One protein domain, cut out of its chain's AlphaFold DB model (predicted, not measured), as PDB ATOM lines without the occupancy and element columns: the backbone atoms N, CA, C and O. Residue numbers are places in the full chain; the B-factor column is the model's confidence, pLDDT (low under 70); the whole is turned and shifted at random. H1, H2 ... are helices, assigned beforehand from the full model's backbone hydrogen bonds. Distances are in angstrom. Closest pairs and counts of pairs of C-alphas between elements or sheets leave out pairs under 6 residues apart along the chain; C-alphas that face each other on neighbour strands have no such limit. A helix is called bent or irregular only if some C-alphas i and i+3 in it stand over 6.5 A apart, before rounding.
ATOM      1  N   ARG A 147     306.169 322.594 193.923       87.00
ATOM      2  CA  ARG A 147     305.458 321.336 194.222       87.00
ATOM      3  C   ARG A 147     305.962 320.109 193.447       87.00
ATOM      4  O   ARG A 147     305.728 318.994 193.887       87.00
ATOM      5  N   HIS A 148     306.599 320.317 192.296       93.56
ATOM      6  CA  HIS A 148     307.192 319.274 191.451       93.56
ATOM      7  C   HIS A 148     308.724 319.292 191.507       93.56
ATOM      8  O   HIS A 148     309.374 318.429 190.925       93.56
ATOM      9  N   PHE A 149     309.324 320.287 192.164       94.75
ATOM     10  CA  PHE A 149     310.774 320.425 192.173       94.75
ATOM     11  C   PHE A 149     311.447 319.331 193.010       94.75
ATOM     12  O   PHE A 149     312.470 318.807 192.585       94.75
ATOM     13  N   ASP A 150     310.835 318.913 194.123       95.81
ATOM     14  CA  ASP A 150     311.309 317.766 194.915       95.81
ATOM     15  C   ASP A 150     311.345 316.482 194.067       95.81
ATOM     16  O   ASP A 150     312.379 315.825 194.000       95.81
ATOM     17  N   GLU A 151     310.289 316.208 193.290       96.00
ATOM     18  CA  GLU A 151     310.245 315.073 192.352       96.00
ATOM     19  C   GLU A 151     311.384 315.133 191.322       96.00
ATOM     20  O   GLU A 151     312.066 314.135 191.075       96.00
ATOM     21  N   ALA A 152     311.645 316.313 190.751       95.50
ATOM     22  CA  ALA A 152     312.757 316.504 189.825       95.50
ATOM     23  C   ALA A 152     314.112 316.215 190.488       95.50
ATOM     24  O   ALA A 152     314.978 315.583 189.882       95.50
ATOM     25  N   MET A 153     314.300 316.660 191.731       96.44
ATOM     26  CA  MET A 153     315.537 316.449 192.477       96.44
ATOM     27  C   MET A 153     315.710 314.995 192.927       96.44
ATOM     28  O   MET A 153     316.846 314.521 192.950       96.44
ATOM     29  N   THR A 154     314.627 314.259 193.197       95.50
ATOM     30  CA  THR A 154     314.662 312.805 193.421       95.50
ATOM     31  C   THR A 154     315.149 312.066 192.178       95.50
ATOM     32  O   THR A 154     316.086 311.281 192.279       95.50
ATOM     33  N   ILE A 155     314.614 312.389 190.992       94.94
ATOM     34  CA  ILE A 155     315.072 311.789 189.724       94.94
ATOM     35  C   ILE A 155     316.580 312.012 189.525       94.94
ATOM     36  O   ILE A 155     317.318 311.102 189.146       94.94
ATOM     37  N   VAL A 156     317.058 313.231 189.801       94.56
ATOM     38  CA  VAL A 156     318.486 313.573 189.724       94.56
ATOM     39  C   VAL A 156     319.297 312.769 190.744       94.56
ATOM     40  O   VAL A 156     320.362 312.265 190.394       94.56
ATOM     41  N   ALA A 157     318.817 312.637 191.983       95.12
ATOM     42  CA  ALA A 157     319.499 311.898 193.045       95.12
ATOM     43  C   ALA A 157     319.627 310.398 192.731       95.12
ATOM     44  O   ALA A 157     320.720 309.846 192.873       95.12
ATOM     45  N   ASP A 158     318.565 309.769 192.219       94.56
ATOM     46  CA  ASP A 158     318.543 308.345 191.855       94.56
ATOM     47  C   ASP A 158     319.603 308.011 190.791       94.56
ATOM     48  O   ASP A 158     320.249 306.962 190.825       94.56
ATOM     49  N   GLN A 159     319.852 308.947 189.872       93.81
ATOM     50  CA  GLN A 159     320.834 308.807 188.794       93.81
ATOM     51  C   GLN A 159     322.288 309.039 189.248       93.81
ATOM     52  O   GLN A 159     323.225 308.726 188.509       93.81
ATOM     53  N   LEU A 160     322.519 309.571 190.455       93.38
ATOM     54  CA  LEU A 160     323.870 309.823 190.973       93.38
ATOM     55  C   LEU A 160     324.523 308.602 191.624       93.38
ATOM     56  O   LEU A 160     325.715 308.662 191.933       93.38
ATOM     57  N   THR A 161     323.795 307.491 191.795       88.75
ATOM     58  CA  THR A 161     324.290 306.264 192.452       88.75
ATOM     59  C   THR A 161     324.949 306.559 193.807       88.75
ATOM     60  O   THR A 161     326.105 306.210 194.045       88.75
ATOM     61  N   LEU A 162     324.232 307.272 194.678       92.19
ATOM     62  CA  LEU A 162     324.739 307.690 195.985       92.19
ATOM     63  C   LEU A 162     325.001 306.481 196.895       92.19
ATOM     64  O   LEU A 162     324.248 305.506 196.902       92.19
ATOM     65  N   SER A 163     326.067 306.544 197.693       94.00
ATOM     66  CA  SER A 163     326.305 305.536 198.728       94.00
ATOM     67  C   SER A 163     325.255 305.632 199.839       94.00
ATOM     68  O   SER A 163     324.698 306.698 200.092       94.00
ATOM     69  N   LYS A 164     325.033 304.538 200.582       94.81
ATOM     70  CA  LYS A 164     324.089 304.526 201.716       94.81
ATOM     71  C   LYS A 164     324.373 305.645 202.729       94.81
ATOM     72  O   LYS A 164     323.450 306.297 203.195       94.81
ATOM     73  N   LYS A 165     325.652 305.902 203.015       95.50
ATOM     74  CA  LYS A 165     326.079 306.981 203.918       95.50
ATOM     75  C   LYS A 165     325.720 308.365 203.371       95.50
ATOM     76  O   LYS A 165     325.321 309.233 204.135       95.50
ATOM     77  N   GLU A 166     325.883 308.584 202.069       93.62
ATOM     78  CA  GLU A 166     325.507 309.853 201.434       93.62
ATOM     79  C   GLU A 166     323.991 310.036 201.420       93.62
ATOM     80  O   GLU A 166     323.522 311.146 201.644       93.62
ATOM     81  N   GLN A 167     323.231 308.959 201.220       94.31
ATOM     82  CA  GLN A 167     321.775 309.001 201.319       94.31
ATOM     83  C   GLN A 167     321.324 309.374 202.738       94.31
ATOM     84  O   GLN A 167     320.541 310.301 202.905       94.31
ATOM     85  N   GLU A 168     321.895 308.731 203.761       94.44
ATOM     86  CA  GLU A 168     321.626 309.054 205.168       94.44
ATOM     87  C   GLU A 168     322.005 310.513 205.511       94.44
ATOM     88  O   GLU A 168     321.282 311.179 206.252       94.44
ATOM     89  N   GLU A 169     323.102 311.042 204.950       95.25
ATOM     90  CA  GLU A 169     323.480 312.459 205.091       95.25
ATOM     91  C   GLU A 169     322.430 313.385 204.461       95.25
ATOM     92  O   GLU A 169     322.048 314.379 205.077       95.25
ATOM     93  N   LEU A 170     321.943 313.064 203.257       94.88
ATOM     94  CA  LEU A 170     320.924 313.853 202.562       94.88
ATOM     95  C   LEU A 170     319.576 313.849 203.284       94.88
ATOM     96  O   LEU A 170     318.924 314.894 203.346       94.88
ATOM     97  N   ASP A 171     319.170 312.708 203.834       93.94
ATOM     98  CA  ASP A 171     317.889 312.548 204.527       93.94
ATOM     99  C   ASP A 171     317.834 313.358 205.835       93.94
ATOM    100  O   ASP A 171     316.758 313.765 206.273       93.94
ATOM    101  N   GLY A 172     318.993 313.652 206.437       95.00
ATOM    102  CA  GLY A 172     319.110 314.507 207.623       95.00
ATOM    103  C   GLY A 172     319.082 316.017 207.346       95.00
ATOM    104  O   GLY A 172     319.085 316.809 208.291       95.00
ATOM    105  N   LEU A 173     319.082 316.446 206.080       95.62
ATOM    106  CA  LEU A 173     319.110 317.862 205.706       95.62
ATOM    107  C   LEU A 173     317.703 318.430 205.488       95.62
ATOM    108  O   LEU A 173     316.797 317.767 204.990       95.62
ATOM    109  N   ALA A 174     317.544 319.727 205.768       95.38
ATOM    110  CA  ALA A 174     316.381 320.476 205.300       95.38
ATOM    111  C   ALA A 174     316.278 320.401 203.764       95.38
ATOM    112  O   ALA A 174     317.298 320.434 203.074       95.38
ATOM    113  N   MET A 175     315.054 320.363 203.231       94.88
ATOM    114  CA  MET A 175     314.777 320.120 201.806       94.88
ATOM    115  C   MET A 175     315.623 320.984 200.848       94.88
ATOM    116  O   MET A 175     316.303 320.440 199.981       94.88
ATOM    117  N   HIS A 176     315.695 322.303 201.054       94.62
ATOM    118  CA  HIS A 176     316.485 323.204 200.196       94.62
ATOM    119  C   HIS A 176     318.004 322.929 200.250       94.62
ATOM    120  O   HIS A 176     318.714 323.086 199.252       94.62
ATOM    121  N   LYS A 177     318.523 322.470 201.401       96.50
ATOM    122  CA  LYS A 177     319.929 322.054 201.555       96.50
ATOM    123  C   LYS A 177     320.186 320.706 200.898       96.50
ATOM    124  O   LYS A 177     321.214 320.540 200.246       96.50
ATOM    125  N   ARG A 178     319.242 319.769 201.026       97.12
ATOM    126  CA  ARG A 178     319.269 318.485 200.320       97.12
ATOM    127  C   ARG A 178     319.329 318.707 198.809       97.12
ATOM    128  O   ARG A 178     320.209 318.156 198.155       97.12
ATOM    129  N   HIS A 179     318.478 319.577 198.265       97.00
ATOM    130  CA  HIS A 179     318.480 319.908 196.838       97.00
ATOM    131  C   HIS A 179     319.788 320.560 196.381       97.00
ATOM    132  O   HIS A 179     320.346 320.145 195.366       97.00
ATOM    133  N   LEU A 180     320.336 321.515 197.144       96.94
ATOM    134  CA  LEU A 180     321.661 322.069 196.849       96.94
ATOM    135  C   LEU A 180     322.732 320.969 196.831       96.94
ATOM    136  O   LEU A 180     323.535 320.909 195.903       96.94
ATOM    137  N   ARG A 181     322.729 320.062 197.809       97.25
ATOM    138  CA  ARG A 181     323.727 318.993 197.886       97.25
ATOM    139  C   ARG A 181     323.631 318.026 196.705       97.25
ATOM    140  O   ARG A 181     324.658 317.664 196.132       97.25
ATOM    141  N   VAL A 182     322.418 317.660 196.291       96.44
ATOM    142  CA  VAL A 182     322.183 316.871 195.070       96.44
ATOM    143  C   VAL A 182     322.676 317.631 193.833       96.44
ATOM    144  O   VAL A 182     323.378 317.055 193.002       96.44
ATOM    145  N   ALA A 183     322.397 318.933 193.730       95.69
ATOM    146  CA  ALA A 183     322.869 319.777 192.634       95.69
ATOM    147  C   ALA A 183     324.404 319.870 192.560       95.69
ATOM    148  O   ALA A 183     324.964 319.782 191.468       95.69
ATOM    149  N   GLU A 184     325.104 319.989 193.691       95.69
ATOM    150  CA  GLU A 184     326.575 319.975 193.739       95.69
ATOM    151  C   GLU A 184     327.148 318.666 193.178       95.69
ATOM    152  O   GLU A 184     328.077 318.679 192.364       95.69
ATOM    153  N   ARG A 185     326.576 317.526 193.583       95.38
ATOM    154  CA  ARG A 185     326.999 316.200 193.108       95.38
ATOM    155  C   ARG A 185     326.676 315.999 191.632       95.38
ATOM    156  O   ARG A 185     327.516 315.499 190.885       95.38
ATOM    157  N   ALA A 186     325.505 316.448 191.195       93.88
ATOM    158  CA  ALA A 186     325.108 316.438 189.796       93.88
ATOM    159  C   ALA A 186     326.034 317.293 188.923       93.88
ATOM    160  O   ALA A 186     326.444 316.850 187.851       93.88
ATOM    161  N   ALA A 187     326.444 318.465 189.406       93.00
ATOM    162  CA  ALA A 187     327.432 319.303 188.739       93.00
ATOM    163  C   ALA A 187     328.797 318.603 188.636       93.00
ATOM    164  O   ALA A 187     329.401 318.578 187.564       93.00
ATOM    165  N   GLU A 188     329.277 317.985 189.720       94.06
ATOM    166  CA  GLU A 188     330.525 317.213 189.715       94.06
ATOM    167  C   GLU A 188     330.471 316.041 188.722       94.06
ATOM    168  O   GLU A 188     331.405 315.845 187.937       94.06
ATOM    169  N   ARG A 189     329.362 315.291 188.714       93.38
ATOM    170  CA  ARG A 189     329.135 314.190 187.774       93.38
ATOM    171  C   ARG A 189     329.095 314.694 186.336       93.38
ATOM    172  O   ARG A 189     329.773 314.120 185.487       93.38
ATOM    173  N   PHE A 190     328.396 315.797 186.078       89.69
ATOM    174  CA  PHE A 190     328.313 316.416 184.758       89.69
ATOM    175  C   PHE A 190     329.681 316.837 184.217       89.69
ATOM    176  O   PHE A 190     329.975 316.581 183.051       89.69
ATOM    177  N   ARG A 191     330.551 317.430 185.049       89.69
ATOM    178  CA  ARG A 191     331.922 317.792 184.633       89.69
ATOM    179  C   ARG A 191     332.723 316.583 184.147       89.69
ATOM    180  O   ARG A 191     333.520 316.718 183.227       89.69
ATOM    181  N   ARG A 192     332.530 315.416 184.772       92.69
ATOM    182  CA  ARG A 192     333.220 314.167 184.410       92.69
ATOM    183  C   ARG A 192     332.571 313.466 183.217       92.69
ATOM    184  O   ARG A 192     333.270 312.897 182.388       92.69
ATOM    185  N   GLN A 193     331.245 313.499 183.144       91.31
ATOM    186  CA  GLN A 193     330.447 312.801 182.143       91.31
ATOM    187  C   GLN A 193     329.230 313.664 181.770       91.31
ATOM    188  O   GLN A 193     328.183 313.538 182.394       91.31
ATOM    189  N   PRO A 194     329.312 314.528 180.741       87.00
ATOM    190  CA  PRO A 194     328.225 315.452 180.382       87.00
ATOM    191  C   PRO A 194     326.896 314.782 179.990       87.00
ATOM    192  O   PRO A 194     325.842 315.414 180.020       87.00
ATOM    193  N   THR A 195     326.932 313.498 179.633       87.56
ATOM    194  CA  THR A 195     325.770 312.672 179.272       87.56
ATOM    195  C   THR A 195     325.427 311.656 180.366       87.56
ATOM    196  O   THR A 195     325.017 310.541 180.057       87.56
ATOM    197  N   TRP A 196     325.690 311.984 181.635       90.00
ATOM    198  CA  TRP A 196     325.428 311.084 182.763       90.00
ATOM    199  C   TRP A 196     323.937 310.890 183.048       90.00
ATOM    200  O   TRP A 196     323.560 309.829 183.523       90.00
ATOM    201  N   LEU A 197     323.117 311.908 182.771       88.81
ATOM    202  CA  LEU A 197     321.673 311.842 182.944       88.81
ATOM    203  C   LEU A 197     321.053 311.176 181.716       88.81
ATOM    204  O   LEU A 197     321.219 311.662 180.592       88.81
ATOM    205  N   GLU A 198     320.345 310.072 181.933       90.00
ATOM    206  CA  GLU A 198     319.667 309.358 180.859       90.00
ATOM    207  C   GLU A 198     318.580 310.217 180.205       90.00
ATOM    208  O   GLU A 198     317.886 311.003 180.854       90.00
ATOM    209  N   LYS A 199     318.396 310.039 178.889       87.56
ATOM    210  CA  LYS A 199     317.413 310.812 178.118       87.56
ATOM    211  C   LYS A 199     315.999 310.658 178.690       87.56
ATOM    212  O   LYS A 199     315.294 311.654 178.803       87.56
ATOM    213  N   ALA A 200     315.604 309.442 179.071       91.38
ATOM    214  CA  ALA A 200     314.277 309.169 179.621       91.38
ATOM    215  C   ALA A 200     314.026 309.929 180.935       91.38
ATOM    216  O   ALA A 200     312.984 310.561 181.091       91.38
ATOM    217  N   GLU A 201     315.002 309.934 181.843       92.12
ATOM    218  CA  GLU A 201     314.905 310.645 183.121       92.12
ATOM    219  C   GLU A 201     314.872 312.156 182.941       92.12
ATOM    220  O   GLU A 201     314.091 312.864 183.577       92.12
ATOM    221  N   TYR A 202     315.642 312.662 181.986       86.62
ATOM    222  CA  TYR A 202     315.524 314.057 181.618       86.62
ATOM    223  C   TYR A 202     314.136 314.410 181.056       86.62
ATOM    224  O   TYR A 202     313.552 315.422 181.445       86.62
ATOM    225  N   GLU A 203     313.595 313.604 180.137       90.25
ATOM    226  CA  GLU A 203     312.261 313.841 179.575       90.25
ATOM    227  C   GLU A 203     311.195 313.867 180.676       90.25
ATOM    228  O   GLU A 203     310.268 314.677 180.607       90.25
ATOM    229  N   ARG A 204     311.350 313.034 181.716       93.81
ATOM    230  CA  ARG A 204     310.511 313.079 182.920       93.81
ATOM    231  C   ARG A 204     310.645 314.419 183.642       93.81
ATOM    232  O   ARG A 204     309.622 315.054 183.874       93.81
ATOM    233  N   ILE A 205     311.865 314.898 183.901       92.56
ATOM    234  CA  ILE A 205     312.104 316.211 184.532       92.56
ATOM    235  C   ILE A 205     311.476 317.351 183.715       92.56
ATOM    236  O   ILE A 205     310.807 318.216 184.273       92.56
ATOM    237  N   VAL A 206     311.640 317.362 182.387       90.75
ATOM    238  CA  VAL A 206     311.066 318.422 181.534       90.75
ATOM    239  C   VAL A 206     309.548 318.416 181.552       90.75
ATOM    240  O   VAL A 206     308.947 319.486 181.518       90.75
ATOM    241  N   ARG A 207     308.905 317.249 181.638       92.75
ATOM    242  CA  ARG A 207     307.438 317.157 181.740       92.75
ATOM    243  C   ARG A 207     306.880 317.808 183.007       92.75
ATOM    244  O   ARG A 207     305.711 318.173 182.999       92.75
ATOM    245  N   LEU A 208     307.700 318.008 184.041       92.62
ATOM    246  CA  LEU A 208     307.313 318.729 185.258       92.62
ATOM    247  C   LEU A 208     307.251 320.253 185.062       92.62
ATOM    248  O   LEU A 208     306.727 320.968 185.917       92.62
ATOM    249  N   MET A 209     307.776 320.771 183.948       90.19
ATOM    250  CA  MET A 209     307.709 322.194 183.617       90.19
ATOM    251  C   MET A 209     306.318 322.579 183.101       90.19
ATOM    252  O   MET A 209     305.713 321.806 182.359       90.19
ATOM    253  N   PRO A 210     305.816 323.789 183.392       86.19
ATOM    254  CA  PRO A 210     304.472 324.192 182.994       86.19
ATOM    255  C   PRO A 210     304.376 324.624 181.522       86.19
ATOM    256  O   PRO A 210     303.311 324.494 180.931       86.19
ATOM    257  N   ASP A 211     305.459 325.126 180.917       87.56
ATOM    258  CA  ASP A 211     305.423 325.756 179.589       87.56
ATOM    259  C   ASP A 211     305.686 324.763 178.445       87.56
ATOM    260  O   ASP A 211     306.822 324.365 178.185       87.56
ATOM    261  N   ASP A 212     304.627 324.387 177.727       86.12
ATOM    262  CA  ASP A 212     304.656 323.430 176.614       86.12
ATOM    263  C   ASP A 212     305.642 323.812 175.499       86.12
ATOM    264  O   ASP A 212     306.324 322.946 174.945       86.12
ATOM    265  N   GLY A 213     305.741 325.106 175.179       86.62
ATOM    266  CA  GLY A 213     306.621 325.608 174.123       86.62
ATOM    267  C   GLY A 213     308.093 325.438 174.485       86.62
ATOM    268  O   GLY A 213     308.893 324.970 173.672       86.62
ATOM    269  N   PHE A 214     308.453 325.755 175.725       83.94
ATOM    270  CA  PHE A 214     309.798 325.561 176.238       83.94
ATOM    271  C   PHE A 214     310.128 324.084 176.432       83.94
ATOM    272  O   PHE A 214     311.240 323.673 176.094       83.94
ATOM    273  N   ARG A 215     309.165 323.262 176.880       89.38
ATOM    274  CA  ARG A 215     309.326 321.799 176.904       89.38
ATOM    275  C   ARG A 215     309.670 321.274 175.513       89.38
ATOM    276  O   ARG A 215     310.670 320.582 175.362       89.38
ATOM    277  N   ALA A 216     308.902 321.648 174.489       87.94
ATOM    278  CA  ALA A 216     309.165 321.235 173.112       87.94
ATOM    279  C   ALA A 216     310.529 321.732 172.605       87.94
ATOM    280  O   ALA A 216     311.260 320.978 171.967       87.94
ATOM    281  N   MET A 217     310.905 322.977 172.918       86.19
ATOM    282  CA  MET A 217     312.215 323.531 172.563       86.19
ATOM    283  C   MET A 217     313.358 322.712 173.170       86.19
ATOM    284  O   MET A 217     314.306 322.384 172.463       86.19
ATOM    285  N   LEU A 218     313.258 322.368 174.456       85.25
ATOM    286  CA  LEU A 218     314.241 321.528 175.127       85.25
ATOM    287  C   LEU A 218     314.301 320.145 174.473       85.25
ATOM    288  O   LEU A 218     315.374 319.725 174.063       85.25
ATOM    289  N   LEU A 219     313.159 319.476 174.292       86.19
ATOM    290  CA  LEU A 219     313.065 318.135 173.692       86.19
ATOM    291  C   LEU A 219     313.581 318.045 172.244       86.19
ATOM    292  O   LEU A 219     313.935 316.955 171.798       86.19
ATOM    293  N   ASN A 220     313.667 319.174 171.535       86.06
ATOM    294  CA  ASN A 220     314.148 319.267 170.154       86.06
ATOM    295  C   ASN A 220     315.659 319.556 170.020       86.06
ATOM    296  O   ASN A 220     316.138 319.809 168.911       86.06
ATOM    297  N   GLU A 221     316.429 319.554 171.112       80.50
ATOM    298  CA  GLU A 221     317.879 319.773 171.045       80.50
ATOM    299  C   GLU A 221     318.612 318.671 170.267       80.50
ATOM    300  O   GLU A 221     318.294 317.483 170.339       80.50
ATOM    301  N   LYS A 222     319.644 319.077 169.518       76.19
ATOM    302  CA  LYS A 222     320.317 318.211 168.535       76.19
ATOM    303  C   LYS A 222     321.253 317.181 169.158       76.19
ATOM    304  O   LYS A 222     321.493 316.143 168.547       76.19
ATOM    305  N   THR A 223     321.817 317.472 170.332       81.81
ATOM    306  CA  THR A 223     322.787 316.590 170.990       81.81
ATOM    307  C   THR A 223     322.426 316.346 172.456       81.81
ATOM    308  O   THR A 223     322.046 317.290 173.152       81.81
ATOM    309  N   PRO A 224     322.607 315.113 172.977       76.75
ATOM    310  CA  PRO A 224     322.362 314.810 174.389       76.75
ATOM    311  C   PRO A 224     323.174 315.680 175.360       76.75
ATOM    312  O   PRO A 224     322.699 316.000 176.441       76.75
ATOM    313  N   ALA A 225     324.386 316.101 174.986       78.19
ATOM    314  CA  ALA A 225     325.238 316.914 175.853       78.19
ATOM    315  C   ALA A 225     324.771 318.379 175.954       78.19
ATOM    316  O   ALA A 225     324.732 318.935 177.052       78.19
ATOM    317  N   GLU A 226     324.407 319.020 174.837       78.31
ATOM    318  CA  GLU A 226     323.866 320.392 174.854       78.31
ATOM    319  C   GLU A 226     322.519 320.445 175.565       78.31
ATOM    320  O   GLU A 226     322.250 321.364 176.342       78.31
ATOM    321  N   PHE A 227     321.718 319.414 175.334       74.31
ATOM    322  CA  PHE A 227     320.463 319.163 176.008       74.31
ATOM    323  C   PHE A 227     320.643 319.052 177.524       74.31
ATOM    324  O   PHE A 227     320.123 319.902 178.245       74.31
ATOM    325  N   SER A 228     321.470 318.117 178.012       76.25
ATOM    326  CA  SER A 228     321.767 317.951 179.444       76.25
ATOM    327  C   SER A 228     322.388 319.199 180.073       76.25
ATOM    328  O   SER A 228     322.133 319.504 181.237       76.25
ATOM    329  N   ARG A 229     323.159 319.985 179.313       80.94
ATOM    330  CA  ARG A 229     323.684 321.266 179.801       80.94
ATOM    331  C   ARG A 229     322.578 322.296 180.000       80.94
ATOM    332  O   ARG A 229     322.509 322.920 181.055       80.94
ATOM    333  N   ARG A 230     321.720 322.502 178.993       79.69
ATOM    334  CA  ARG A 230     320.631 323.493 179.053       79.69
ATOM    335  C   ARG A 230     319.588 323.114 180.087       79.69
ATOM    336  O   ARG A 230     319.139 323.984 180.819       79.69
ATOM    337  N   ALA A 231     319.250 321.838 180.150       75.75
ATOM    338  CA  ALA A 231     318.476 321.205 181.197       75.75
ATOM    339  C   ALA A 231     318.955 321.587 182.596       75.75
ATOM    340  O   ALA A 231     318.240 322.217 183.373       75.75
ATOM    341  N   PHE A 232     320.204 321.233 182.887       82.00
ATOM    342  CA  PHE A 232     320.790 321.416 184.196       82.00
ATOM    343  C   PHE A 232     320.887 322.905 184.548       82.00
ATOM    344  O   PHE A 232     320.399 323.330 185.593       82.00
ATOM    345  N   ALA A 233     321.417 323.720 183.630       78.75
ATOM    346  CA  ALA A 233     321.612 325.153 183.834       78.75
ATOM    347  C   ALA A 233     320.304 325.945 183.944       78.75
ATOM    348  O   ALA A 233     320.144 326.779 184.832       78.75
ATOM    349  N   ASN A 234     319.379 325.745 183.001       78.81
ATOM    350  CA  ASN A 234     318.214 326.614 182.870       78.81
ATOM    351  C   ASN A 234     317.011 326.115 183.647       78.81
ATOM    352  O   ASN A 234     316.227 326.954 184.063       78.81
ATOM    353  N   VAL A 235     316.858 324.803 183.822       86.75
ATOM    354  CA  VAL A 235     315.690 324.244 184.505       86.75
ATOM    355  C   VAL A 235     316.027 324.016 185.968       86.75
ATOM    356  O   VAL A 235     315.464 324.678 186.838       86.75
ATOM    357  N   LEU A 236     317.001 323.149 186.255       91.12
ATOM    358  CA  LEU A 236     317.299 322.755 187.633       91.12
ATOM    359  C   LEU A 236     317.927 323.897 188.438       91.12
ATOM    360  O   LEU A 236     317.409 324.231 189.498       91.12
ATOM    361  N   MET A 237     318.982 324.557 187.938       90.75
ATOM    362  CA  MET A 237     319.639 325.621 188.719       90.75
ATOM    363  C   MET A 237     318.760 326.862 188.899       90.75
ATOM    364  O   MET A 237     318.832 327.508 189.943       90.75
ATOM    365  N   LYS A 238     317.903 327.203 187.926       88.31
ATOM    366  CA  LYS A 238     316.941 328.303 188.113       88.31
ATOM    367  C   LYS A 238     315.851 327.940 189.115       88.31
ATOM    368  O   LYS A 238     315.503 328.782 189.932       88.31
ATOM    369  N   SER A 239     315.346 326.706 189.083       91.19
ATOM    370  CA  SER A 239     314.348 326.243 190.059       91.19
ATOM    371  C   SER A 239     314.938 326.204 191.469       91.19
ATOM    372  O   SER A 239     314.320 326.700 192.403       91.19
ATOM    373  N   LEU A 240     316.188 325.746 191.599       93.88
ATOM    374  CA  LEU A 240     316.939 325.798 192.851       93.88
ATOM    375  C   LEU A 240     317.121 327.243 193.338       93.88
ATOM    376  O   LEU A 240     316.940 327.525 194.515       93.88
ATOM    377  N   MET A 241     317.429 328.182 192.442       89.88
ATOM    378  CA  MET A 241     317.529 329.599 192.799       89.88
ATOM    379  C   MET A 241     316.204 330.163 193.320       89.88
ATOM    380  O   MET A 241     316.211 330.861 194.330       89.88
ATOM    381  N   VAL A 242     315.076 329.824 192.690       87.38
ATOM    382  CA  VAL A 242     313.740 330.225 193.164       87.38
ATOM    383  C   VAL A 242     313.442 329.635 194.546       87.38
ATOM    384  O   VAL A 242     313.003 330.365 195.434       87.38
ATOM    385  N   GLU A 243     313.729 328.349 194.758       91.94
ATOM    386  CA  GLU A 243     313.564 327.701 196.065       91.94
ATOM    387  C   GLU A 243     314.367 328.418 197.158       91.94
ATOM    388  O   GLU A 243     313.836 328.710 198.230       91.94
ATOM    389  N   TRP A 244     315.632 328.740 196.879       91.81
ATOM    390  CA  TRP A 244     316.507 329.441 197.815       91.81
ATOM    391  C   TRP A 244     316.065 330.884 198.059       91.81
ATOM    392  O   TRP A 244     316.076 331.338 199.201       91.81
ATOM    393  N   GLN A 245     315.607 331.597 197.028       85.38
ATOM    394  CA  GLN A 245     315.037 332.936 197.189       85.38
ATOM    395  C   GLN A 245     313.802 332.924 198.099       85.38
ATOM    396  O   GLN A 245     313.656 333.810 198.939       85.38
ATOM    397  N   ALA A 246     312.966 331.886 198.013       85.88
ATOM    398  CA  ALA A 246     311.808 331.721 198.889       85.88
ATOM    399  C   ALA A 246     312.179 331.476 200.368       85.88
ATOM    400  O   ALA A 246     311.344 331.689 201.248       85.88
ATOM    401  N   GLN A 247     313.417 331.057 200.662       87.94
ATOM    402  CA  GLN A 247     313.910 330.918 202.039       87.94
ATOM    403  C   GLN A 247     314.444 332.233 202.623       87.94
ATOM    404  O   GLN A 247     314.530 332.354 203.843       87.94
ATOM    405  N   ILE A 248     314.772 333.233 201.790       84.81
ATOM    406  CA  ILE A 248     315.359 334.500 202.261       84.81
ATOM    407  C   ILE A 248     314.503 335.154 203.354       84.81
ATOM    408  O   ILE A 248     315.077 335.472 204.390       84.81
ATOM    409  N   PRO A 249     313.168 335.312 203.216       80.12
ATOM    410  CA  PRO A 249     312.365 335.972 204.248       80.12
ATOM    411  C   PRO A 249     312.336 335.236 205.595       80.12
ATOM    412  O   PRO A 249     311.988 335.841 206.605       80.12
ATOM    413  N   GLN A 250     312.660 333.936 205.611       85.25
ATOM    414  CA  GLN A 250     312.706 333.127 206.832       85.25
ATOM    415  C   GLN A 250     314.013 333.334 207.599       85.25
ATOM    416  O   GLN A 250     314.009 333.309 208.825       85.25
ATOM    417  N   VAL A 251     315.116 333.542 206.873       88.19
ATOM    418  CA  VAL A 251     316.455 333.743 207.449       88.19
ATOM    419  C   VAL A 251     316.732 335.221 207.707       88.19
ATOM    420  O   VAL A 251     317.404 335.573 208.667       88.19
ATOM    421  N   VAL A 252     316.205 336.095 206.851       84.62
ATOM    422  CA  VAL A 252     316.376 337.541 206.929       84.62
ATOM    423  C   VAL A 252     315.000 338.210 206.874       84.62
ATOM    424  O   VAL A 252     314.421 338.353 205.790       84.62
ATOM    425  N   PRO A 253     314.467 338.665 208.022       84.50
ATOM    426  CA  PRO A 253     313.206 339.386 208.067       84.50
ATOM    427  C   PRO A 253     313.210 340.626 207.164       84.50
ATOM    428  O   PRO A 253     314.194 341.363 207.067       84.50
ATOM    429  N   GLN A 254     312.063 340.917 206.544       76.69
ATOM    430  CA  GLN A 254     311.921 342.016 205.581       76.69
ATOM    431  C   GLN A 254     312.314 343.388 206.163       76.69
ATOM    432  O   GLN A 254     312.877 344.232 205.462       76.69
ATOM    433  N   ASP A 255     312.045 343.618 207.448       80.31
ATOM    434  CA  ASP A 255     312.402 344.866 208.128       80.31
ATOM    435  C   ASP A 255     313.912 345.021 208.326       80.31
ATOM    436  O   ASP A 255     314.422 346.142 208.347       80.31
ATOM    437  N   GLU A 256     314.643 343.912 208.407       85.44
ATOM    438  CA  GLU A 256     316.099 343.919 208.493       85.44
ATOM    439  C   GLU A 256     316.731 344.258 207.142       85.44
ATOM    440  O   GLU A 256     317.629 345.096 207.080       85.44
ATOM    441  N   ILE A 257     316.178 343.714 206.049       81.06
ATOM    442  CA  ILE A 257     316.542 344.105 204.678       81.06
ATOM    443  C   ILE A 257     316.334 345.610 204.496       81.06
ATOM    444  O   ILE A 257     317.239 346.306 204.041       81.06
ATOM    445  N   ARG A 258     315.160 346.130 204.885       80.38
ATOM    446  CA  ARG A 258     314.858 347.568 204.807       80.38
ATOM    447  C   ARG A 258     315.850 348.398 205.613       80.38
ATOM    448  O   ARG A 258     316.371 349.369 205.081       80.38
ATOM    449  N   ARG A 259     316.147 347.997 206.853       86.56
ATOM    450  CA  ARG A 259     317.116 348.695 207.708       86.56
ATOM    451  C   ARG A 259     318.498 348.750 207.056       86.56
ATOM    452  O   ARG A 259     319.084 349.821 207.002       86.56
ATOM    453  N   VAL A 260     318.994 347.633 206.520       88.44
ATOM    454  CA  VAL A 260     320.289 347.610 205.820       88.44
ATOM    455  C   VAL A 260     320.274 348.539 204.612       88.44
ATOM    456  O   VAL A 260     321.220 349.296 204.431       88.44
ATOM    457  N   LEU A 261     319.209 348.517 203.806       83.88
ATOM    458  CA  LEU A 261     319.085 349.409 202.652       83.88
ATOM    459  C   LEU A 261     319.067 350.886 203.060       83.88
ATOM    460  O   LEU A 261     319.719 351.691 202.399       83.88
ATOM    461  N   ASP A 262     318.358 351.231 204.134       86.00
ATOM    462  CA  ASP A 262     318.276 352.600 204.650       86.00
ATOM    463  C   ASP A 262     319.622 353.069 205.245       86.00
ATOM    464  O   ASP A 262     319.979 354.238 205.096       86.00
ATOM    465  N   ASP A 263     320.398 352.159 205.846       89.19
ATOM    466  CA  ASP A 263     321.728 352.429 206.419       89.19
ATOM    467  C   ASP A 263     322.847 352.526 205.355       89.19
ATOM    468  O   ASP A 263     323.951 353.000 205.643       89.19
ATOM    469  N   MET A 264     322.606 352.066 204.121       87.44
ATOM    470  CA  MET A 264     323.584 352.141 203.028       87.44
ATOM    471  C   MET A 264     323.784 353.581 202.541       87.44
ATOM    472  O   MET A 264     322.863 354.395 202.556       87.44
ATOM    473  N   SER A 265     324.982 353.896 202.034       89.25
ATOM    474  CA  SER A 265     325.244 355.217 201.448       89.25
ATOM    475  C   SER A 265     324.352 355.472 200.225       89.25
ATOM    476  O   SER A 265     324.033 354.537 199.490       89.25
ATOM    477  N   GLU A 266     323.993 356.731 199.937       82.19
ATOM    478  CA  GLU A 266     323.194 357.074 198.740       82.19
ATOM    479  C   GLU A 266     323.827 356.543 197.446       82.19
ATOM    480  O   GLU A 266     323.126 356.115 196.528       82.19
ATOM    481  N   LYS A 267     325.165 356.527 197.380       85.44
ATOM    482  CA  LYS A 267     325.909 355.960 196.253       85.44
ATOM    483  C   LYS A 267     325.643 354.465 196.118       85.44
ATOM    484  O   LYS A 267     325.328 354.022 195.017       85.44
ATOM    485  N   ASP A 268     325.747 353.711 197.211       83.06
ATOM    486  CA  ASP A 268     325.504 352.269 197.194       83.06
ATOM    487  C   ASP A 268     324.030 351.976 196.910       83.06
ATOM    488  O   ASP A 268     323.734 351.136 196.070       83.06
ATOM    489  N   GLN A 269     323.098 352.717 197.514       79.25
ATOM    490  CA  GLN A 269     321.668 352.599 197.219       79.25
ATOM    491  C   GLN A 269     321.381 352.845 195.731       79.25
ATOM    492  O   GLN A 269     320.676 352.062 195.095       79.25
ATOM    493  N   SER A 270     321.953 353.901 195.141       77.62
ATOM    494  CA  SER A 270     321.758 354.236 193.726       77.62
ATOM    495  C   SER A 270     322.425 353.219 192.796       77.62
ATOM    496  O   SER A 270     321.857 352.837 191.773       77.62
ATOM    497  N   GLU A 271     323.612 352.729 193.157       79.44
ATOM    498  CA  GLU A 271     324.289 351.655 192.434       79.44
ATOM    499  C   GLU A 271     323.481 350.352 192.480       79.44
ATOM    500  O   GLU A 271     323.372 349.663 191.467       79.44
ATOM    501  N   MET A 272     322.859 350.051 193.618       75.19
ATOM    502  CA  MET A 272     321.998 348.885 193.789       75.19
ATOM    503  C   MET A 272     320.677 349.001 193.046       75.19
ATOM    504  O   MET A 272     320.269 348.042 192.402       75.19
ATOM    505  N   SER A 273     320.067 350.184 193.044       68.44
ATOM    506  CA  SER A 273     318.835 350.472 192.295       68.44
ATOM    507  C   SER A 273     319.014 350.277 190.784       68.44
ATOM    508  O   SER A 273     318.055 350.050 190.055       68.44
ATOM    509  N   ARG A 274     320.257 350.389 190.291       72.69
ATOM    510  CA  ARG A 274     320.619 350.176 188.881       72.69
ATOM    511  C   ARG A 274     321.021 348.734 188.568       72.69
ATOM    512  O   ARG A 274     321.216 348.409 187.396       72.69
ATOM    513  N   ARG A 275     321.235 347.898 189.585       70.75
ATOM    514  CA  ARG A 275     321.727 346.522 189.447       70.75
ATOM    515  C   ARG A 275     320.577 345.517 189.510       70.75
ATOM    516  O   ARG A 275     319.461 345.830 189.896       70.75
ATOM    517  N   ASP A 276     320.897 344.294 189.100       72.44
ATOM    518  CA  ASP A 276     320.037 343.119 189.236       72.44
ATOM    519  C   ASP A 276     319.631 342.908 190.717       72.44
ATOM    520  O   ASP A 276     320.531 342.925 191.571       72.44
ATOM    521  N   PRO A 277     318.335 342.700 191.033       68.69
ATOM    522  CA  PRO A 277     317.847 342.401 192.382       68.69
ATOM    523  C   PRO A 277     318.640 341.310 193.115       68.69
ATOM    524  O   PRO A 277     318.864 341.419 194.319       68.69
ATOM    525  N   GLU A 278     319.156 340.300 192.406       72.94
ATOM    526  CA  GLU A 278     319.985 339.247 193.010       72.94
ATOM    527  C   GLU A 278     321.285 339.791 193.609       72.94
ATOM    528  O   GLU A 278     321.733 339.343 194.665       72.94
ATOM    529  N   ARG A 279     321.906 340.783 192.958       79.56
ATOM    530  CA  ARG A 279     323.135 341.410 193.466       79.56
ATOM    531  C   ARG A 279     322.865 342.242 194.708       79.56
ATOM    532  O   ARG A 279     323.727 342.305 195.583       79.56
ATOM    533  N   LEU A 280     321.696 342.875 194.769       78.94
ATOM    534  CA  LEU A 280     321.261 343.610 195.948       78.94
ATOM    535  C   LEU A 280     321.040 342.654 197.117       78.94
ATOM    536  O   LEU A 280     321.630 342.850 198.176       78.94
ATOM    537  N   ILE A 281     320.267 341.591 196.894       78.81
ATOM    538  CA  ILE A 281     320.014 340.535 197.879       78.81
ATOM    539  C   ILE A 281     321.332 339.955 198.394       78.81
ATOM    540  O   ILE A 281     321.550 339.922 199.604       78.81
ATOM    541  N   ARG A 282     322.254 339.582 197.495       84.25
ATOM    542  CA  ARG A 282     323.585 339.098 197.883       84.25
ATOM    543  C   ARG A 282     324.306 340.104 198.768       84.25
ATOM    544  O   ARG A 282     324.840 339.717 199.799       84.25
ATOM    545  N   LYS A 283     324.308 341.390 198.409       85.81
ATOM    546  CA  LYS A 283     325.019 342.390 199.209       85.81
ATOM    547  C   LYS A 283     324.395 342.609 200.581       85.81
ATOM    548  O   LYS A 283     325.127 342.766 201.553       85.81
ATOM    549  N   VAL A 284     323.066 342.625 200.664       86.81
ATOM    550  CA  VAL A 284     322.361 342.719 201.946       86.81
ATOM    551  C   VAL A 284     322.722 341.519 202.818       86.81
ATOM    552  O   VAL A 284     323.108 341.705 203.970       86.81
ATOM    553  N   MET A 285     322.701 340.306 202.255       86.75
ATOM    554  CA  MET A 285     323.122 339.099 202.967       86.75
ATOM    555  C   MET A 285     324.598 339.143 203.374       86.75
ATOM    556  O   MET A 285     324.904 338.773 204.497       86.75
ATOM    557  N   GLU A 286     325.509 339.648 202.533       88.38
ATOM    558  CA  GLU A 286     326.922 339.851 202.896       88.38
ATOM    559  C   GLU A 286     327.074 340.780 204.110       88.38
ATOM    560  O   GLU A 286     327.890 340.515 204.987       88.38
ATOM    561  N   ILE A 287     326.307 341.875 204.166       89.75
ATOM    562  CA  ILE A 287     326.359 342.832 205.280       89.75
ATOM    563  C   ILE A 287     325.810 342.195 206.562       89.75
ATOM    564  O   ILE A 287     326.403 342.349 207.629       89.75
ATOM    565  N   LEU A 288     324.692 341.473 206.464       89.44
ATOM    566  CA  LEU A 288     324.057 340.812 207.607       89.44
ATOM    567  C   LEU A 288     324.852 339.604 208.108       89.44
ATOM    568  O   LEU A 288     324.939 339.393 209.313       89.44
ATOM    569  N   ALA A 289     325.522 338.878 207.215       91.56
ATOM    570  CA  ALA A 289     326.404 337.760 207.540       91.56
ATOM    571  C   ALA A 289     327.578 338.144 208.456       91.56
ATOM    572  O   ALA A 289     328.163 337.275 209.094       91.56
ATOM    573  N   LEU A 290     327.944 339.431 208.527       90.81
ATOM    574  CA  LEU A 290     328.949 339.925 209.476       90.81
ATOM    575  C   LEU A 290     328.422 340.008 210.916       90.81
ATOM    576  O   LEU A 290     329.210 340.194 211.841       90.81
ATOM    577  N   ARG A 291     327.099 339.950 211.096       90.00
ATOM    578  CA  ARG A 291     326.405 340.135 212.377       90.00
ATOM    579  C   ARG A 291     325.721 338.859 212.861       90.00
ATOM    580  O   ARG A 291     325.534 338.714 214.063       90.00
ATOM    581  N   ASP A 292     325.367 337.968 211.940       92.88
ATOM    582  CA  ASP A 292     324.630 336.740 212.216       92.88
ATOM    583  C   ASP A 292     325.254 335.538 211.477       92.88
ATOM    584  O   ASP A 292     325.350 335.509 210.245       92.88
ATOM    585  N   ASP A 293     325.677 334.529 212.246       93.56
ATOM    586  CA  ASP A 293     326.316 333.311 211.735       93.56
ATOM    587  C   ASP A 293     325.374 332.442 210.890       93.56
ATOM    588  O   ASP A 293     325.822 331.741 209.976       93.56
ATOM    589  N   GLU A 294     324.077 332.430 211.199       92.31
ATOM    590  CA  GLU A 294     323.079 331.695 210.430       92.31
ATOM    591  C   GLU A 294     322.878 332.338 209.062       92.31
ATOM    592  O   GLU A 294     322.981 331.638 208.047       92.31
ATOM    593  N   VAL A 295     322.731 333.666 209.023       91.69
ATOM    594  CA  VAL A 295     322.705 334.428 207.766       91.69
ATOM    595  C   VAL A 295     324.003 334.208 206.992       91.69
ATOM    596  O   VAL A 295     323.971 333.994 205.781       91.69
ATOM    597  N   GLY A 296     325.151 334.169 207.674       93.38
ATOM    598  CA  GLY A 296     326.442 333.886 207.052       93.38
ATOM    599  C   GLY A 296     326.547 332.494 206.429       93.38
ATOM    600  O   GLY A 296     327.111 332.348 205.339       93.38
ATOM    601  N   ARG A 297     325.995 331.458 207.070       93.94
ATOM    602  CA  ARG A 297     325.906 330.110 206.480       93.94
ATOM    603  C   ARG A 297     324.964 330.093 205.277       93.94
ATOM    604  O   ARG A 297     325.339 329.559 204.237       93.94
ATOM    605  N   PHE A 298     323.794 330.716 205.397       93.31
ATOM    606  CA  PHE A 298     322.821 330.804 204.311       93.31
ATOM    607  C   PHE A 298     323.384 331.549 203.094       93.31
ATOM    608  O   PHE A 298     323.291 331.048 201.978       93.31
ATOM    609  N   ALA A 299     324.040 332.693 203.303       91.56
ATOM    610  CA  ALA A 299     324.665 333.484 202.247       91.56
ATOM    611  C   ALA A 299     325.724 332.678 201.479       91.56
ATOM    612  O   ALA A 299     325.750 332.704 200.249       91.56
ATOM    613  N   LYS A 300     326.555 331.899 202.189       94.31
ATOM    614  CA  LYS A 300     327.548 331.007 201.566       94.31
ATOM    615  C   LYS A 300     326.894 329.951 200.684       94.31
ATOM    616  O   LYS A 300     327.389 329.684 199.594       94.31
ATOM    617  N   ASP A 301     325.808 329.340 201.142       94.88
ATOM    618  CA  ASP A 301     325.110 328.325 200.357       94.88
ATOM    619  C   ASP A 301     324.345 328.942 199.171       94.88
ATOM    620  O   ASP A 301     324.418 328.420 198.059       94.88
ATOM    621  N   PHE A 302     323.725 330.111 199.348       91.00
ATOM    622  CA  PHE A 302     323.111 330.883 198.263       91.00
ATOM    623  C   PHE A 302     324.129 331.263 197.172       91.00
ATOM    624  O   PHE A 302     323.862 331.164 195.966       91.00
ATOM    625  N   ASP A 303     325.340 331.646 197.582       90.56
ATOM    626  CA  ASP A 303     326.446 331.909 196.667       90.56
ATOM    627  C   ASP A 303     326.860 330.661 195.894       90.56
ATOM    628  O   ASP A 303     327.109 330.765 194.691       90.56
ATOM    629  N   LYS A 304     326.870 329.479 196.522       93.94
ATOM    630  CA  LYS A 304     327.120 328.216 195.809       93.94
ATOM    631  C   LYS A 304     326.048 327.936 194.763       93.94
ATOM    632  O   LYS A 304     326.405 327.599 193.638       93.94
ATOM    633  N   VAL A 305     324.762 328.129 195.076       91.94
ATOM    634  CA  VAL A 305     323.686 327.958 194.078       91.94
ATOM    635  C   VAL A 305     323.922 328.886 192.885       91.94
ATOM    636  O   VAL A 305     323.826 328.467 191.730       91.94
ATOM    637  N   THR A 306     324.295 330.141 193.147       88.12
ATOM    638  CA  THR A 306     324.569 331.093 192.066       88.12
ATOM    639  C   THR A 306     325.814 330.709 191.265       88.12
ATOM    640  O   THR A 306     325.811 330.813 190.042       88.12
ATOM    641  N   GLN A 307     326.876 330.243 191.927       90.38
ATOM    642  CA  GLN A 307     328.088 329.767 191.259       90.38
ATOM    643  C   GLN A 307     327.788 328.577 190.348       90.38
ATOM    644  O   GLN A 307     328.235 328.582 189.204       90.38
ATOM    645  N   LEU A 308     326.992 327.610 190.818       90.94
ATOM    646  CA  LEU A 308     326.541 326.479 190.008       90.94
ATOM    647  C   LEU A 308     325.748 326.968 188.793       90.94
ATOM    648  O   LEU A 308     326.078 326.616 187.664       90.94
ATOM    649  N   ARG A 309     324.759 327.847 188.980       88.94
ATOM    650  CA  ARG A 309     324.011 328.439 187.859       88.94
ATOM    651  C   ARG A 309     324.941 329.092 186.834       88.94
ATOM    652  O   ARG A 309     324.845 328.806 185.641       88.94
ATOM    653  N   ASP A 310     325.840 329.955 187.299       86.38
ATOM    654  CA  ASP A 310     326.726 330.732 186.436       86.38
ATOM    655  C   ASP A 310     327.808 329.860 185.766       86.38
ATOM    656  O   ASP A 310     328.382 330.261 184.751       86.38
ATOM    657  N   GLU A 311     328.145 328.699 186.330       86.94
ATOM    658  CA  GLU A 311     329.052 327.711 185.731       86.94
ATOM    659  C   GLU A 311     328.417 327.049 184.500       86.94
ATOM    660  O   GLU A 311     329.073 326.862 183.469       86.94
ATOM    661  N   PHE A 312     327.126 326.722 184.589       83.81
ATOM    662  CA  PHE A 312     326.421 325.993 183.537       83.81
ATOM    663  C   PHE A 312     325.702 326.892 182.527       83.81
ATOM    664  O   PHE A 312     325.255 326.379 181.499       83.81
ATOM    665  N   ASP A 313     325.642 328.208 182.756       82.56
ATOM    666  CA  ASP A 313     325.039 329.167 181.826       82.56
ATOM    667  C   ASP A 313     325.697 329.090 180.424       82.56
ATOM    668  O   ASP A 313     326.860 329.484 180.247       82.56
TER     669      ASP A 313
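Overview. This is residues 147 to 313 of the 383 residues of an uncharacterized protein of Planctomycetaceae bacterium (UniProt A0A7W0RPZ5). Look first for the long helix H6, which runs side by side with H10, the two making a shared spine between two lobes. The larger lobe holds H1 to H5, with H4 and H5 packed on residues 224 to 231 of H6 and H3 packed on both spine helices; the smaller lobe holds H7, H8 and H9 beyond the other end of H6, with H9 folding back on H10 as a hairpin. The printed part has 167 residues with ten named helices, H1 to H10 in chain order, and no named strand; the class is all helix. It is compact, with a radius of gyration of the C-alphas of 17.9 A, and spans 51 by 38 by 29 A.

Along the chain. Find C-alpha 224 at (322.362, 314.810, 174.389); from there H6 runs through residues 224 to 251, 38.6 A, to C-alpha 251 at (316.455, 333.743, 207.449). H6 is irregular, but only just: C-alphas 246 and 249 are 6.9 A apart. H10, residues 293 to 312, measures 29.1 A and ends at (326.421, 325.993, 183.537). H3, residues 175 to 192, measures 26.0 A. H1, residues 147 to 158, begins at (305.458, 321.336, 194.222) and is only just irregular, with C-alphas 147 and 150 6.9 A apart. The others are H2 at 164 to 171, H4 at 199 to 207, H5 at 212 to 219, H7 at 254 to 263, H8 at 266 to 273 and H9 at 277 to 288.

Arrangement. Start at the up-and-down bundle of H3, H6 and H10, each running against the one before. H6 touches H10 at a shallow tilt of 20 degrees, closest at the C-alphas of Ala 233 and Phe 312, 4.9 A. Residues 176 to 183 of H3 touch H6, closest at C-alphas 176 and 244, 6.7 A. H1 touches H3 at C-alphas 157 and 182, 6.0 A. H2 and H3 form a hairpin and only just touch, with 3 pairs of C-alphas within 8 A. In the hairpin of H4 and H5, C-alphas 206 and 215 are closest, 6.0 A; H5 touches H6 at C-alphas 218 and 227, 6.7 A. Beyond, H9 and H10 form a hairpin, closest at C-alphas 285 and 299, 5.9 A. H7 touches H9 about perpendicular, at 83 degrees, closest at C-alphas 260 and 284, 6.6 A; H8 is close to H9 but not clearly touching. Every O i to N i+4 pair is within hydrogen-bond range in H2, H3, H4, H5, H7, H8, H9 and H10, against 7 of 8 in H1 and 20 of 24 in H6.

Size, cuts and confidence. The C-alphas of Lys 164 and Glu 266, the two farthest apart, are 52.6 A apart. The printed part has no cut and no long link. Its mean pLDDT is 88.1; look for values under 70 at residues 273 and 277.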